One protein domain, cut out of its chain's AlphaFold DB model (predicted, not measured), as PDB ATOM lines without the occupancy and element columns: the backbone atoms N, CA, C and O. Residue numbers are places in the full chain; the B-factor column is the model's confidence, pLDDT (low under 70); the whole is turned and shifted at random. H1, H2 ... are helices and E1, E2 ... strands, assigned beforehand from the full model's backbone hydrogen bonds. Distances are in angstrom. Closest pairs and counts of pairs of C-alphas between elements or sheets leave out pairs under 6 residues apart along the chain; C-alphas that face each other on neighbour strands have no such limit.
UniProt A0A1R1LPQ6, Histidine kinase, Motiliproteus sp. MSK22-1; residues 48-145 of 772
ATOM      1  N   VAL A  48      -2.646   3.280  29.785       86.38
ATOM      2  CA  VAL A  48      -2.633   3.739  28.378       86.38
ATOM      3  C   VAL A  48      -2.216   5.209  28.254       86.38
ATOM      4  O   VAL A  48      -1.499   5.578  27.320       86.38
ATOM      5  N   SER A  49      -2.637   6.073  29.181       87.56
ATOM      6  CA  SER A  49      -2.224   7.484  29.176       87.56
ATOM      7  C   SER A  49      -0.717   7.655  29.394       87.56
ATOM      8  O   SER A  49      -0.121   8.574  28.836       87.56
ATOM      9  N   GLN A  50      -0.078   6.726  30.113       85.12
ATOM     10  CA  GLN A  50       1.370   6.738  30.307       85.12
ATOM     11  C   GLN A  50       2.133   6.465  29.004       85.12
ATOM     12  O   GLN A  50       3.121   7.142  28.746       85.12
ATOM     13  N   ILE A  51       1.641   5.570  28.138       85.00
ATOM     14  CA  ILE A  51       2.240   5.346  26.807       85.00
ATOM     15  C   ILE A  51       2.238   6.650  25.995       85.00
ATOM     16  O   ILE A  51       3.225   6.987  25.347       85.00
ATOM     17  N   HIS A  52       1.156   7.431  26.074       86.75
ATOM     18  CA  HIS A  52       1.091   8.737  25.414       86.75
ATOM     19  C   HIS A  52       2.116   9.731  25.990       86.75
ATOM     20  O   HIS A  52       2.692  10.514  25.236       86.75
ATOM     21  N   ALA A  53       2.377   9.696  27.301       86.88
ATOM     22  CA  ALA A  53       3.422  10.511  27.922       86.88
ATOM     23  C   ALA A  53       4.837  10.072  27.488       86.88
ATOM     24  O   ALA A  53       5.707  10.916  27.252       86.88
ATOM     25  N   ASP A  54       5.064   8.770  27.313       86.88
ATOM     26  CA  ASP A  54       6.344   8.231  26.844       86.88
ATOM     27  C   ASP A  54       6.594   8.603  25.367       86.88
ATOM     28  O   ASP A  54       7.698   9.020  25.017       86.88
ATOM     29  N   ILE A  55       5.555   8.591  24.523       86.25
ATOM     30  CA  ILE A  55       5.577   9.122  23.142       86.25
ATOM     31  C   ILE A  55       6.009  10.598  23.127       86.25
ATOM     32  O   ILE A  55       6.901  10.971  22.364       86.25
ATOM     33  N   GLN A  56       5.442  11.441  23.999       87.31
ATOM     34  CA  GLN A  56       5.856  12.849  24.116       87.31
ATOM     35  C   GLN A  56       7.306  13.004  24.602       87.31
ATOM     36  O   GLN A  56       7.987  13.968  24.243       87.31
ATOM     37  N   THR A  57       7.796  12.071  25.419       87.00
ATOM     38  CA  THR A  57       9.194  12.064  25.873       87.00
ATOM     39  C   THR A  57      10.150  11.763  24.715       87.00
ATOM     40  O   THR A  57      11.188  12.417  24.604       87.00
ATOM     41  N   ILE A  58       9.780  10.854  23.801       87.12
ATOM     42  CA  ILE A  58      10.530  10.612  22.554       87.12
ATOM     43  C   ILE A  58      10.665  11.902  21.750       87.12
ATOM     44  O   ILE A  58      11.778  12.277  21.372       87.12
ATOM     45  N   GLU A  59       9.543  12.595  21.548       86.38
ATOM     46  CA  GLU A  59       9.484  13.818  20.749       86.38
ATOM     47  C   GLU A  59      10.442  14.900  21.272       86.38
ATOM     48  O   GLU A  59      11.194  15.499  20.505       86.38
ATOM     49  N   LYS A  60      10.473  15.110  22.594       86.19
ATOM     50  CA  LYS A  60      11.263  16.183  23.216       86.19
ATOM     51  C   LYS A  60      12.733  15.841  23.430       86.19
ATOM     52  O   LYS A  60      13.572  16.734  23.358       86.19
ATOM     53  N   SER A  61      13.051  14.589  23.757       87.75
ATOM     54  CA  SER A  61      14.386  14.228  24.256       87.75
ATOM     55  C   SER A  61      15.234  13.441  23.263       87.75
ATOM     56  O   SER A  61      16.456  13.492  23.367       87.75
ATOM     57  N   PHE A  62      14.626  12.743  22.298       87.69
ATOM     58  CA  PHE A  62      15.353  11.816  21.427       87.69
ATOM     59  C   PHE A  62      15.410  12.254  19.959       87.69
ATOM     60  O   PHE A  62      16.391  11.937  19.290       87.69
ATOM     61  N   LEU A  63      14.437  13.024  19.451       88.88
ATOM     62  CA  LEU A  63      14.412  13.398  18.026       88.88
ATOM     63  C   LEU A  63      15.617  14.242  17.593       88.88
ATOM     64  O   LEU A  63      16.251  13.916  16.593       88.88
ATOM     65  N   LEU A  64      15.970  15.295  18.338       86.88
ATOM     66  CA  LEU A  64      17.068  16.194  17.953       86.88
ATOM     67  C   LEU A  64      18.459  15.516  18.009       86.88
ATOM     68  O   LEU A  64      19.215  15.647  17.039       86.88
ATOM     69  N   PRO A  65      18.814  14.748  19.065       87.06
ATOM     70  CA  PRO A  65      20.047  13.958  19.067       87.06
ATOM     71  C   PRO A  65      20.109  12.934  17.928       87.06
ATOM     72  O   PRO A  65      21.163  12.776  17.311       87.06
ATOM     73  N   LEU A  66      18.989  12.271  17.610       88.75
ATOM     74  CA  LEU A  66      18.919  11.308  16.507       88.75
ATOM     75  C   LEU A  66      19.076  11.991  15.146       88.75
ATOM     76  O   LEU A  66      19.868  11.526  14.333       88.75
ATOM     77  N   ALA A  67      18.393  13.113  14.911       88.19
ATOM     78  CA  ALA A  67      18.530  13.887  13.679       88.19
ATOM     79  C   ALA A  67      19.977  14.367  13.469       88.19
ATOM     80  O   ALA A  67      20.511  14.267  12.367       88.19
ATOM     81  N   THR A  68      20.643  14.811  14.540       85.75
ATOM     82  CA  THR A  68      22.058  15.216  14.501       85.75
ATOM     83  C   THR A  68      22.981  14.041  14.174       85.75
ATOM     84  O   THR A  68      23.868  14.178  13.332       85.75
ATOM     85  N   GLY A  69      22.756  12.874  14.788       86.56
ATOM     86  CA  GLY A  69      23.534  11.666  14.500       86.56
ATOM     87  C   GLY A  69      23.364  11.178  13.057       86.56
ATOM     88  O   GLY A  69      24.349  10.824  12.413       86.56
ATOM     89  N   VAL A  70      22.138  11.219  12.515       87.56
ATOM     90  CA  VAL A  70      21.864  10.865  11.109       87.56
ATOM     91  C   VAL A  70      22.565  11.838  10.154       87.56
ATOM     92  O   VAL A  70      23.205  11.391   9.206       87.56
ATOM     93  N   TRP A  71      22.499  13.152  10.414       86.94
ATOM     94  CA  TRP A  71      23.155  14.173   9.583       86.94
ATOM     95  C   TRP A  71      24.683  14.049   9.573       86.94
ATOM     96  O   TRP A  71      25.305  14.119   8.515       86.94
ATOM     97  N   ASN A  72      25.285  13.816  10.742       86.44
ATOM     98  CA  ASN A  72      26.732  13.633  10.883       86.44
ATOM     99  C   ASN A  72      27.224  12.267  10.373       86.44
ATOM    100  O   ASN A  72      28.422  11.994  10.439       86.44
ATOM    101  N   LEU A  73      26.322  11.411   9.874       82.69
ATOM    102  CA  LEU A  73      26.601  10.038   9.447       82.69
ATOM    103  C   LEU A  73      27.219   9.171  10.568       82.69
ATOM    104  O   LEU A  73      27.904   8.185  10.288       82.69
ATOM    105  N   ASP A  74      26.946   9.506  11.836       87.56
ATOM    106  CA  ASP A  74      27.451   8.790  13.010       87.56
ATOM    107  C   ASP A  74      26.464   7.700  13.442       87.56
ATOM    108  O   ASP A  74      25.551   7.884  14.258       87.56
ATOM    109  N   ARG A  75      26.659   6.513  12.867       87.06
ATOM    110  CA  ARG A  75      25.826   5.345  13.159       87.06
ATOM    111  C   ARG A  75      25.954   4.871  14.611       87.06
ATOM    112  O   ARG A  75      24.976   4.340  15.144       87.06
ATOM    113  N   GLU A  76      27.111   5.039  15.256       85.56
ATOM    114  CA  GLU A  76      27.288   4.639  16.659       85.56
ATOM    115  C   GLU A  76      26.486   5.550  17.587       85.56
ATOM    116  O   GLU A  76      25.749   5.052  18.444       85.56
ATOM    117  N   GLN A  77      26.528   6.866  17.359       85.56
ATOM    118  CA  GLN A  77      25.741   7.830  18.125       85.56
ATOM    119  C   GLN A  77      24.235   7.572  17.982       85.56
ATOM    120  O   GLN A  77      23.523   7.530  18.990       85.56
ATOM    121  N   VAL A  78      23.742   7.340  16.758       87.12
ATOM    122  CA  VAL A  78      22.328   6.992  16.516       87.12
ATOM    123  C   VAL A  78      21.958   5.697  17.240       87.12
ATOM    124  O   VAL A  78      20.899   5.624  17.858       87.12
ATOM    125  N   THR A  79      22.839   4.693  17.232       88.62
ATOM    126  CA  THR A  79      22.597   3.417  17.923       88.62
ATOM    127  C   THR A  79      22.501   3.592  19.437       88.62
ATOM    128  O   THR A  79      21.576   3.055  20.046       88.62
ATOM    129  N   LEU A  80      23.399   4.371  20.046       86.69
ATOM    130  CA  LEU A  80      23.380   4.648  21.487       86.69
ATOM    131  C   LEU A  80      22.124   5.422  21.910       86.69
ATOM    132  O   LEU A  80      21.495   5.076  22.911       86.69
ATOM    133  N   GLN A  81      21.721   6.431  21.133       87.44
ATOM    134  CA  GLN A  81      20.495   7.194  21.394       87.44
ATOM    135  C   GLN A  81      19.244   6.323  21.244       87.44
ATOM    136  O   GLN A  81      18.341   6.380  22.080       87.44
ATOM    137  N   LEU A  82      19.213   5.456  20.229       88.12
ATOM    138  CA  LEU A  82      18.110   4.528  19.996       88.12
ATOM    139  C   LEU A  82      18.017   3.452  21.090       88.12
ATOM    140  O   LEU A  82      16.919   3.120  21.525       88.12
ATOM    141  N   GLN A  83      19.152   2.956  21.598       87.06
ATOM    142  CA  GLN A  83      19.190   2.079  22.778       87.06
ATOM    143  C   GLN A  83      18.699   2.788  24.045       87.06
ATOM    144  O   GLN A  83      18.060   2.160  24.887       87.06
ATOM    145  N   GLY A  84      18.981   4.087  24.192       84.00
ATOM    146  CA  GLY A  84      18.428   4.916  25.263       84.00
ATOM    147  C   GLY A  84      16.907   5.049  25.166       84.00
ATOM    148  O   GLY A  84      16.221   4.857  26.167       84.00
ATOM    149  N   ALA A  85      16.382   5.298  23.964       85.25
ATOM    150  CA  ALA A  85      14.945   5.375  23.712       85.25
ATOM    151  C   ALA A  85      14.245   4.033  23.977       85.25
ATOM    152  O   ALA A  85      13.194   4.016  24.606       85.25
ATOM    153  N   LEU A  86      14.864   2.904  23.607       86.88
ATOM    154  CA  LEU A  86      14.326   1.557  23.852       86.88
ATOM    155  C   LEU A  86      14.222   1.197  25.350       86.88
ATOM    156  O   LEU A  86      13.594   0.204  25.702       86.88
ATOM    157  N   LYS A  87      14.821   1.988  26.254       85.62
ATOM    158  CA  LYS A  87      14.597   1.853  27.706       85.62
ATOM    159  C   LYS A  87      13.293   2.503  28.177       85.62
ATOM    160  O   LYS A  87      12.932   2.316  29.340       85.62
ATOM    161  N   LEU A  88      12.605   3.273  27.326       84.44
ATOM    162  CA  LEU A  88      11.271   3.785  27.631       84.44
ATOM    163  C   LEU A  88      10.291   2.626  27.796       84.44
ATOM    164  O   LEU A  88      10.422   1.560  27.191       84.44
ATOM    165  N   ARG A  89       9.314   2.829  28.676       79.00
ATOM    166  CA  ARG A  89       8.421   1.765  29.109       79.00
ATOM    167  C   ARG A  89       7.583   1.275  27.931       79.00
ATOM    168  O   ARG A  89       7.081   2.056  27.134       79.00
ATOM    169  N   ASP A  90       7.451  -0.044  27.832       83.31
ATOM    170  CA  ASP A  90       6.671  -0.735  26.801       83.31
ATOM    171  C   ASP A  90       7.135  -0.497  25.345       83.31
ATOM    172  O   ASP A  90       6.516  -1.049  24.435       83.31
ATOM    173  N   MET A  91       8.230   0.236  25.097       86.38
ATOM    174  CA  MET A  91       8.827   0.371  23.766       86.38
ATOM    175  C   MET A  91       9.581  -0.915  23.416       86.38
ATOM    176  O   MET A  91      10.613  -1.235  23.999       86.38
ATOM    177  N   ILE A  92       9.053  -1.675  22.461       88.06
ATOM    178  CA  ILE A  92       9.612  -2.980  22.070       88.06
ATOM    179  C   ILE A  92      10.514  -2.891  20.845       88.06
ATOM    180  O   ILE A  92      11.351  -3.766  20.621       88.06
ATOM    181  N   HIS A  93      10.323  -1.847  20.040       89.62
ATOM    182  CA  HIS A  93      10.990  -1.718  18.763       89.62
ATOM    183  C   HIS A  93      11.156  -0.254  18.360       89.62
ATOM    184  O   HIS A  93      10.232   0.552  18.491       89.62
ATOM    185  N   ALA A  94      12.345   0.072  17.868       89.88
ATOM    186  CA  ALA A  94      12.723   1.400  17.428       89.88
ATOM    187  C   ALA A  94      13.554   1.294  16.146       89.88
ATOM    188  O   ALA A  94      14.534   0.546  16.097       89.88
ATOM    189  N   GLU A  95      13.195   2.048  15.118       90.94
ATOM    190  CA  GLU A  95      13.869   2.015  13.823       90.94
ATOM    191  C   GLU A  95      14.095   3.435  13.314       90.94
ATOM    192  O   GLU A  95      13.161   4.222  13.219       90.94
ATOM    193  N   VAL A  96      15.338   3.769  12.976       90.25
ATOM    194  CA  VAL A  96      15.693   5.045  12.354       90.25
ATOM    195  C   VAL A  96      15.977   4.805  10.884       90.25
ATOM    196  O   VAL A  96      16.874   4.034  10.531       90.25
ATOM    197  N   ARG A  97      15.233   5.495  10.022       90.56
ATOM    198  CA  ARG A  97      15.417   5.490   8.573       90.56
ATOM    199  C   ARG A  97      15.992   6.818   8.118       90.56
ATOM    200  O   ARG A  97      15.480   7.868   8.478       90.56
ATOM    201  N   GLU A  98      17.033   6.768   7.308       89.31
ATOM    202  CA  GLU A  98      17.667   7.922   6.673       89.31
ATOM    203  C   GLU A  98      17.022   8.190   5.305       89.31
ATOM    204  O   GLU A  98      16.735   7.254   4.555       89.31
ATOM    205  N   ASN A  99      16.828   9.459   4.943       84.88
ATOM    206  CA  ASN A  99      16.345   9.851   3.621       84.88
ATOM    207  C   ASN A  99      17.513  10.054   2.639       84.88
ATOM    208  O   ASN A  99      18.167  11.096   2.638       84.88
ATOM    209  N   ARG A 100      17.753   9.079   1.751       79.44
ATOM    210  CA  ARG A 100      18.743   9.192   0.665       79.44
ATOM    211  C   ARG A 100      18.045   9.358  -0.679       79.44
ATOM    212  O   ARG A 100      17.374   8.447  -1.156       79.44
ATOM    213  N   LYS A 101      18.250  10.510  -1.333       75.38
ATOM    214  CA  LYS A 101      17.699  10.826  -2.671       75.38
ATOM    215  C   LYS A 101      16.175  10.610  -2.770       75.38
ATOM    216  O   LYS A 101      15.684  10.112  -3.781       75.38
ATOM    217  N   GLY A 102      15.436  10.955  -1.715       73.62
ATOM    218  CA  GLY A 102      13.977  10.829  -1.665       73.62
ATOM    219  C   GLY A 102      13.458   9.424  -1.336       73.62
ATOM    220  O   GLY A 102      12.248   9.214  -1.392       73.62
ATOM    221  N   LYS A 103      14.331   8.461  -1.005       79.75
ATOM    222  CA  LYS A 103      13.944   7.135  -0.500       79.75
ATOM    223  C   LYS A 103      14.467   6.924   0.917       79.75
ATOM    224  O   LYS A 103      15.631   7.195   1.209       79.75
ATOM    225  N   LEU A 104      13.594   6.414   1.779       83.06
ATOM    226  CA  LEU A 104      13.915   6.073   3.160       83.06
ATOM    227  C   LEU A 104      14.596   4.704   3.224       83.06
ATOM    228  O   LEU A 104      14.084   3.720   2.691       83.06
ATOM    229  N   HIS A 105      15.747   4.647   3.887       84.25
ATOM    230  CA  HIS A 105      16.524   3.429   4.098       84.25
ATOM    231  C   HIS A 105      16.814   3.238   5.582       84.25
ATOM    232  O   HIS A 105      17.195   4.183   6.265       84.25
ATOM    233  N   VAL A 106      16.672   2.010   6.080       86.19
ATOM    234  CA  VAL A 106      16.937   1.682   7.488       86.19
ATOM    235  C   VAL A 106      18.413   1.902   7.812       86.19
ATOM    236  O   VAL A 106      19.282   1.244   7.241       86.19
ATOM    237  N   LEU A 107      18.697   2.820   8.737       86.06
ATOM    238  CA  LEU A 107      20.053   3.111   9.201       86.06
ATOM    239  C   LEU A 107      20.403   2.246  10.417       86.06
ATOM    240  O   LEU A 107      21.420   1.539  10.435       86.06
ATOM    241  N   VAL A 108      19.539   2.293  11.435       88.19
ATOM    242  CA  VAL A 108      19.668   1.523  12.675       88.19
ATOM    243  C   VAL A 108      18.299   1.013  13.091       88.19
ATOM    244  O   VAL A 108      17.318   1.748  13.071       88.19
ATOM    245  N   GLN A 109      18.257  -0.245  13.507       88.62
ATOM    246  CA  GLN A 109      17.072  -0.904  14.025       88.62
ATOM    247  C   GLN A 109      17.431  -1.559  15.361       88.62
ATOM    248  O   GLN A 109      18.474  -2.206  15.467       88.62
ATOM    249  N   GLN A 110      16.596  -1.373  16.381       86.12
ATOM    250  CA  GLN A 110      16.763  -1.959  17.711       86.12
ATOM    251  C   GLN A 110      15.437  -2.554  18.204       86.12
ATOM    252  O   GLN A 110      14.363  -1.999  17.976       86.12
ATOM    253  N   GLY A 111      15.521  -3.694  18.889       83.19
ATOM    254  CA  GLY A 111      14.356  -4.420  19.405       83.19
ATOM    255  C   GLY A 111      13.602  -5.253  18.359       83.19
ATOM    256  O   GLY A 111      13.896  -5.212  17.163       83.19
ATOM    257  N   SER A 112      12.619  -6.029  18.820       78.94
ATOM    258  CA  SER A 112      11.826  -6.957  18.004       78.94
ATOM    259  C   SER A 112      10.470  -6.355  17.647       78.94
ATOM    260  O   SER A 112       9.668  -6.063  18.533       78.94
ATOM    261  N   TYR A 113      10.197  -6.198  16.353       77.31
ATOM    262  CA  TYR A 113       8.897  -5.733  15.878       77.31
ATOM    263  C   TYR A 113       7.828  -6.823  16.059       77.31
ATOM    264  O   TYR A 113       7.967  -7.925  15.529       77.31
ATOM    265  N   GLU A 114       6.747  -6.505  16.776       75.50
ATOM    266  CA  GLU A 114       5.528  -7.320  16.838       75.50
ATOM    267  C   GLU A 114       4.347  -6.518  16.271       75.50
ATOM    268  O   GLU A 114       4.057  -5.416  16.740       75.50
ATOM    269  N   ALA A 115       3.656  -7.073  15.270       64.50
ATOM    270  CA  ALA A 115       2.544  -6.402  14.587       64.50
ATOM    271  C   ALA A 115       1.213  -6.456  15.364       64.50
ATOM    272  O   ALA A 115       0.356  -5.598  15.173       64.50
ATOM    273  N   ASN A 116       1.026  -7.458  16.228       72.00
ATOM    274  CA  ASN A 116      -0.210  -7.620  16.991       72.00
ATOM    275  C   ASN A 116      -0.129  -6.868  18.321       72.00
ATOM    276  O   ASN A 116       0.856  -6.999  19.047       72.00
ATOM    277  N   ASP A 117      -1.199  -6.144  18.653       78.44
ATOM    278  CA  ASP A 117      -1.360  -5.413  19.914       78.44
ATOM    279  C   ASP A 117      -0.203  -4.444  20.208       78.44
ATOM    280  O   ASP A 117       0.312  -4.373  21.327       78.44
ATOM    281  N   SER A 118       0.211  -3.685  19.192       84.56
ATOM    282  CA  SER A 118       1.222  -2.640  19.319       84.56
ATOM    283  C   SER A 118       0.756  -1.306  18.732       84.56
ATOM    284  O   SER A 118      -0.022  -1.242  17.781       84.56
ATOM    285  N   ILE A 119       1.221  -0.214  19.334       85.38
ATOM    286  CA  ILE A 119       1.003   1.153  18.865       85.38
ATOM    287  C   ILE A 119       2.305   1.597  18.214       85.38
ATOM    288  O   ILE A 119       3.320   1.743  18.893       85.38
ATOM    289  N   THR A 120       2.285   1.797  16.900       86.88
ATOM    290  CA  THR A 120       3.448   2.286  16.155       86.88
ATOM    291  C   THR A 120       3.260   3.757  15.808       86.88
ATOM    292  O   THR A 120       2.253   4.125  15.206       86.88
ATOM    293  N   VAL A 121       4.227   4.590  16.174       89.12
ATOM    294  CA  VAL A 121       4.246   6.030  15.909       89.12
ATOM    295  C   VAL A 121       5.512   6.365  15.135       89.12
ATOM    296  O   VAL A 121       6.600   5.927  15.502       89.12
ATOM    297  N   THR A 122       5.374   7.148  14.071       89.75
ATOM    298  CA  THR A 122       6.502   7.599  13.253       89.75
ATOM    299  C   THR A 122       6.729   9.087  13.472       89.75
ATOM    300  O   THR A 122       5.798   9.883  13.370       89.75
ATOM    301  N   PHE A 123       7.971   9.460  13.749       90.69
ATOM    302  CA  PHE A 123       8.398  10.828  13.987       90.69
ATOM    303  C   PHE A 123       9.362  11.278  12.885       90.69
ATOM    304  O   PHE A 123      10.332  10.571  12.609       90.69
ATOM    305  N   PRO A 124       9.161  12.449  12.264       89.56
ATOM    306  CA  PRO A 124      10.134  13.000  11.329       89.56
ATOM    307  C   PRO A 124      11.396  13.458  12.075       89.56
ATOM    308  O   PRO A 124      11.318  14.103  13.120       89.56
ATOM    309  N   LEU A 125      12.570  13.144  11.528       89.50
ATOM    310  CA  LEU A 125      13.854  13.632  12.027       89.50
ATOM    311  C   LEU A 125      14.282  14.833  11.190       89.50
ATOM    312  O   LEU A 125      14.732  14.677  10.053       89.50
ATOM    313  N   ASN A 126      14.148  16.023  11.767       88.44
ATOM    314  CA  ASN A 126      14.546  17.284  11.149       88.44
ATOM    315  C   ASN A 126      15.820  17.794  11.822       88.44
ATOM    316  O   ASN A 126      15.875  17.903  13.046       88.44
ATOM    317  N   TYR A 127      16.847  18.080  11.025       85.12
ATOM    318  CA  TYR A 127      18.092  18.674  11.497       85.12
ATOM    319  C   TYR A 127      18.108  20.166  11.172       85.12
ATOM    320  O   TYR A 127      17.860  20.538  10.024       85.12
ATOM    321  N   GLU A 128      18.431  21.000  12.163       83.44
ATOM    322  CA  GLU A 128      18.522  22.455  12.015       83.44
ATOM    323  C   GLU A 128      19.870  22.979  12.521       83.44
ATOM    324  O   GLU A 128      20.251  22.733  13.667       83.44
ATOM    325  N   SER A 129      20.599  23.710  11.674       80.06
ATOM    326  CA  SER A 129      21.863  24.360  12.042       80.06
ATOM    327  C   SER A 129      22.139  25.568  11.144       80.06
ATOM    328  O   SER A 129      22.024  25.477   9.924       80.06
ATOM    329  N   SER A 130      22.484  26.713  11.744       67.06
ATOM    330  CA  SER A 130      22.921  27.946  11.059       67.06
ATOM    331  C   SER A 130      22.081  28.358   9.832       67.06
ATOM    332  O   SER A 130      22.625  28.710   8.789       67.06
ATOM    333  N   GLY A 131      20.746  28.320   9.957       74.06
ATOM    334  CA  GLY A 131      19.800  28.736   8.909       74.06
ATOM    335  C   GLY A 131      19.441  27.659   7.876       74.06
ATOM    336  O   GLY A 131      18.658  27.934   6.970       74.06
ATOM    337  N   PHE A 132      19.970  26.441   8.015       76.25
ATOM    338  CA  PHE A 132      19.612  25.280   7.201       76.25
ATOM    339  C   PHE A 132      18.719  24.326   8.000       76.25
ATOM    340  O   PHE A 132      19.071  23.960   9.120       76.25
ATOM    341  N   SER A 133      17.587  23.920   7.418       81.81
ATOM    342  CA  SER A 133      16.679  22.903   7.963       81.81
ATOM    343  C   SER A 133      16.420  21.848   6.892       81.81
ATOM    344  O   SER A 133      16.055  22.183   5.762       81.81
ATOM    345  N   ALA A 134      16.640  20.579   7.224       83.31
ATOM    346  CA  ALA A 134      16.353  19.463   6.331       83.31
ATOM    347  C   ALA A 134      15.817  18.260   7.104       83.31
ATOM    348  O   ALA A 134      16.304  17.927   8.185       83.31
ATOM    349  N   GLN A 135      14.843  17.566   6.512       85.62
ATOM    350  CA  GLN A 135      14.396  16.274   7.016       85.62
ATOM    351  C   GLN A 135      15.413  15.204   6.621       85.62
ATOM    352  O   GLN A 135      15.512  14.805   5.458       85.62
ATOM    353  N   VAL A 136      16.163  14.737   7.609       88.50
ATOM    354  CA  VAL A 136      17.244  13.764   7.428       88.50
ATOM    355  C   VAL A 136      16.743  12.325   7.497       88.50
ATOM    356  O   VAL A 136      17.412  11.413   7.012       88.50
ATOM    357  N   GLY A 137      15.547  12.102   8.049       89.50
ATOM    358  CA  GLY A 137      14.996  10.764   8.209       89.50
ATOM    359  C   GLY A 137      13.665  10.698   8.951       89.50
ATOM    360  O   GLY A 137      12.967  11.703   9.108       89.50
ATOM    361  N   GLU A 138      13.331   9.504   9.430       91.62
ATOM    362  CA  GLU A 138      12.220   9.237  10.347       91.62
ATOM    363  C   GLU A 138      12.630   8.232  11.435       91.62
ATOM    364  O   GLU A 138      13.429   7.328  11.191       91.62
ATOM    365  N   LEU A 139      12.079   8.393  12.638       90.19
ATOM    366  CA  LEU A 139      12.126   7.426  13.731       90.19
ATOM    367  C   LEU A 139      10.764   6.740  13.830       90.19
ATOM    368  O   LEU A 139       9.766   7.388  14.128       90.19
ATOM    369  N   GLN A 140      10.723   5.429  13.656       90.88
ATOM    370  CA  GLN A 140       9.555   4.604  13.923       90.88
ATOM    371  C   GLN A 140       9.694   3.970  15.313       90.88
ATOM    372  O   GLN A 140      10.607   3.188  15.565       90.88
ATOM    373  N   ALA A 141       8.791   4.318  16.225       89.75
ATOM    374  CA  ALA A 141       8.726   3.819  17.594       89.75
ATOM    375  C   ALA A 141       7.500   2.919  17.765       89.75
ATOM    376  O   ALA A 141       6.386   3.331  17.452       89.75
ATOM    377  N   THR A 142       7.677   1.704  18.276       89.44
ATOM    378  CA  THR A 142       6.585   0.744  18.496       89.44
ATOM    379  C   THR A 142       6.480   0.372  19.971       89.44
ATOM    380  O   THR A 142       7.449  -0.104  20.569       89.44
ATOM    381  N   PHE A 143       5.287   0.546  20.539       88.44
ATOM    382  CA  PHE A 143       4.955   0.256  21.933       88.44
ATOM    383  C   PHE A 143       4.020  -0.952  22.037       88.44
ATOM    384  O   PHE A 143       3.085  -1.064  21.252       88.44
ATOM    385  N   SER A 144       4.228  -1.847  23.004       88.50
ATOM    386  CA  SER A 144       3.411  -3.055  23.187       88.50
ATOM    387  C   SER A 144       2.266  -2.858  24.182       88.50
ATOM    388  O   SER A 144       2.479  -2.447  25.322       88.50
ATOM    389  N   MET A 145       1.054  -3.271  23.805       85.56
ATOM    390  CA  MET A 145      -0.097  -3.337  24.715       85.56
ATOM    391  C   MET A 145      -0.050  -4.563  25.636       85.56
ATOM    392  O   MET A 145      -0.694  -4.563  26.688       85.56
TER     393      MET A 145
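AT A GLANCE: This is residues 48 to 145 of the 772 residues of the protein "Histidine kinase" of Motiliproteus sp. MSK22-1 (UniProt A0A1R1LPQ6). A twisted sheet of four antiparallel strands has three helices over one face: H2 and H3 form a helical hairpin with the sheet curled round H2, and H1 runs along E4. The long hairpin E3 and E4 makes one side of the sheet and the hairpin E1 and E2 the other. The printed part has 98 residues, with three named helices followed by four named strands, H1 H2 H3 E1 E2 E3 E4; the sheet's order is E2 E1 E4 E3. The class is mixed, helices and strands, in two layers, helices on one face of a sheet. The whole is compact, with a radius of gyration of the C-alphas of 13.1 A, and elongated, spanning 39 by 23 by 22 A.

IN THESE COORDINATES: H1, residues 48 to 61, begins at C-alpha 48 (-2.633, 3.739, 28.378) and is 20.4 A long. H2 is residues 63 to 71 and H3 residues 75 to 85, 15.2 A long. E1, residues 91 to 100, measures 26.6 A; E2, residues 103 to 111, measures 23.0 A and bends by 56 degrees at residue 108. E3, residues 118 to 129, measures 34.8 A. E4, residues 132 to 144, measures 36.3 A and ends at C-alpha 144 (3.411, -3.055, 23.187).

HOW THE PARTS SIT: In the sheet, E2 and E3 are the edge strands. E2 and E1 are antiparallel at 155 degrees, with N 96 and O 108 within hydrogen-bond range at 2.8 A. E1 and E4 stand at 154 degrees, with N 95 and O 140 at 2.9 A. E4 and E3 stand at 161 degrees, with N 123 and O 139 at 2.8 A. The sheet curls round H2; the closest C-alphas of H2 and E3 are those of Ala 67 and Leu 125, 5.0 A apart. H2 and H3 touch at Gly 69 and Val 78, whose C-alphas are 5.2 A apart, with a shallow tilt of 15 degrees, opposite ways. They are on the same face; H3 lies over E2 and E1 at a height over the sheet of 8.7 A, slantwise to the strands. H1, at a height over the sheet of 9.8 A, lies over E4, along the strands at 26 degrees on the local plane; it is only just not over E3, on which 2 of its C-alphas fall. H1 and H3 are close but not clearly touching, with the C-alphas of Ile 58 and Ala 85 6.9 A apart. In H1, H2 and H3 every O i to N i+4 pair is within hydrogen-bond range.

THE WHOLE: The two C-alphas farthest apart, those of Asn 116 and Ser 130, are 42.8 A apart. The printed part has no cut and no long link; E2 to E3 is short and the others are tight. The mean pLDDT of the printed part is 85.3, and residues 115 and 130 are under 70.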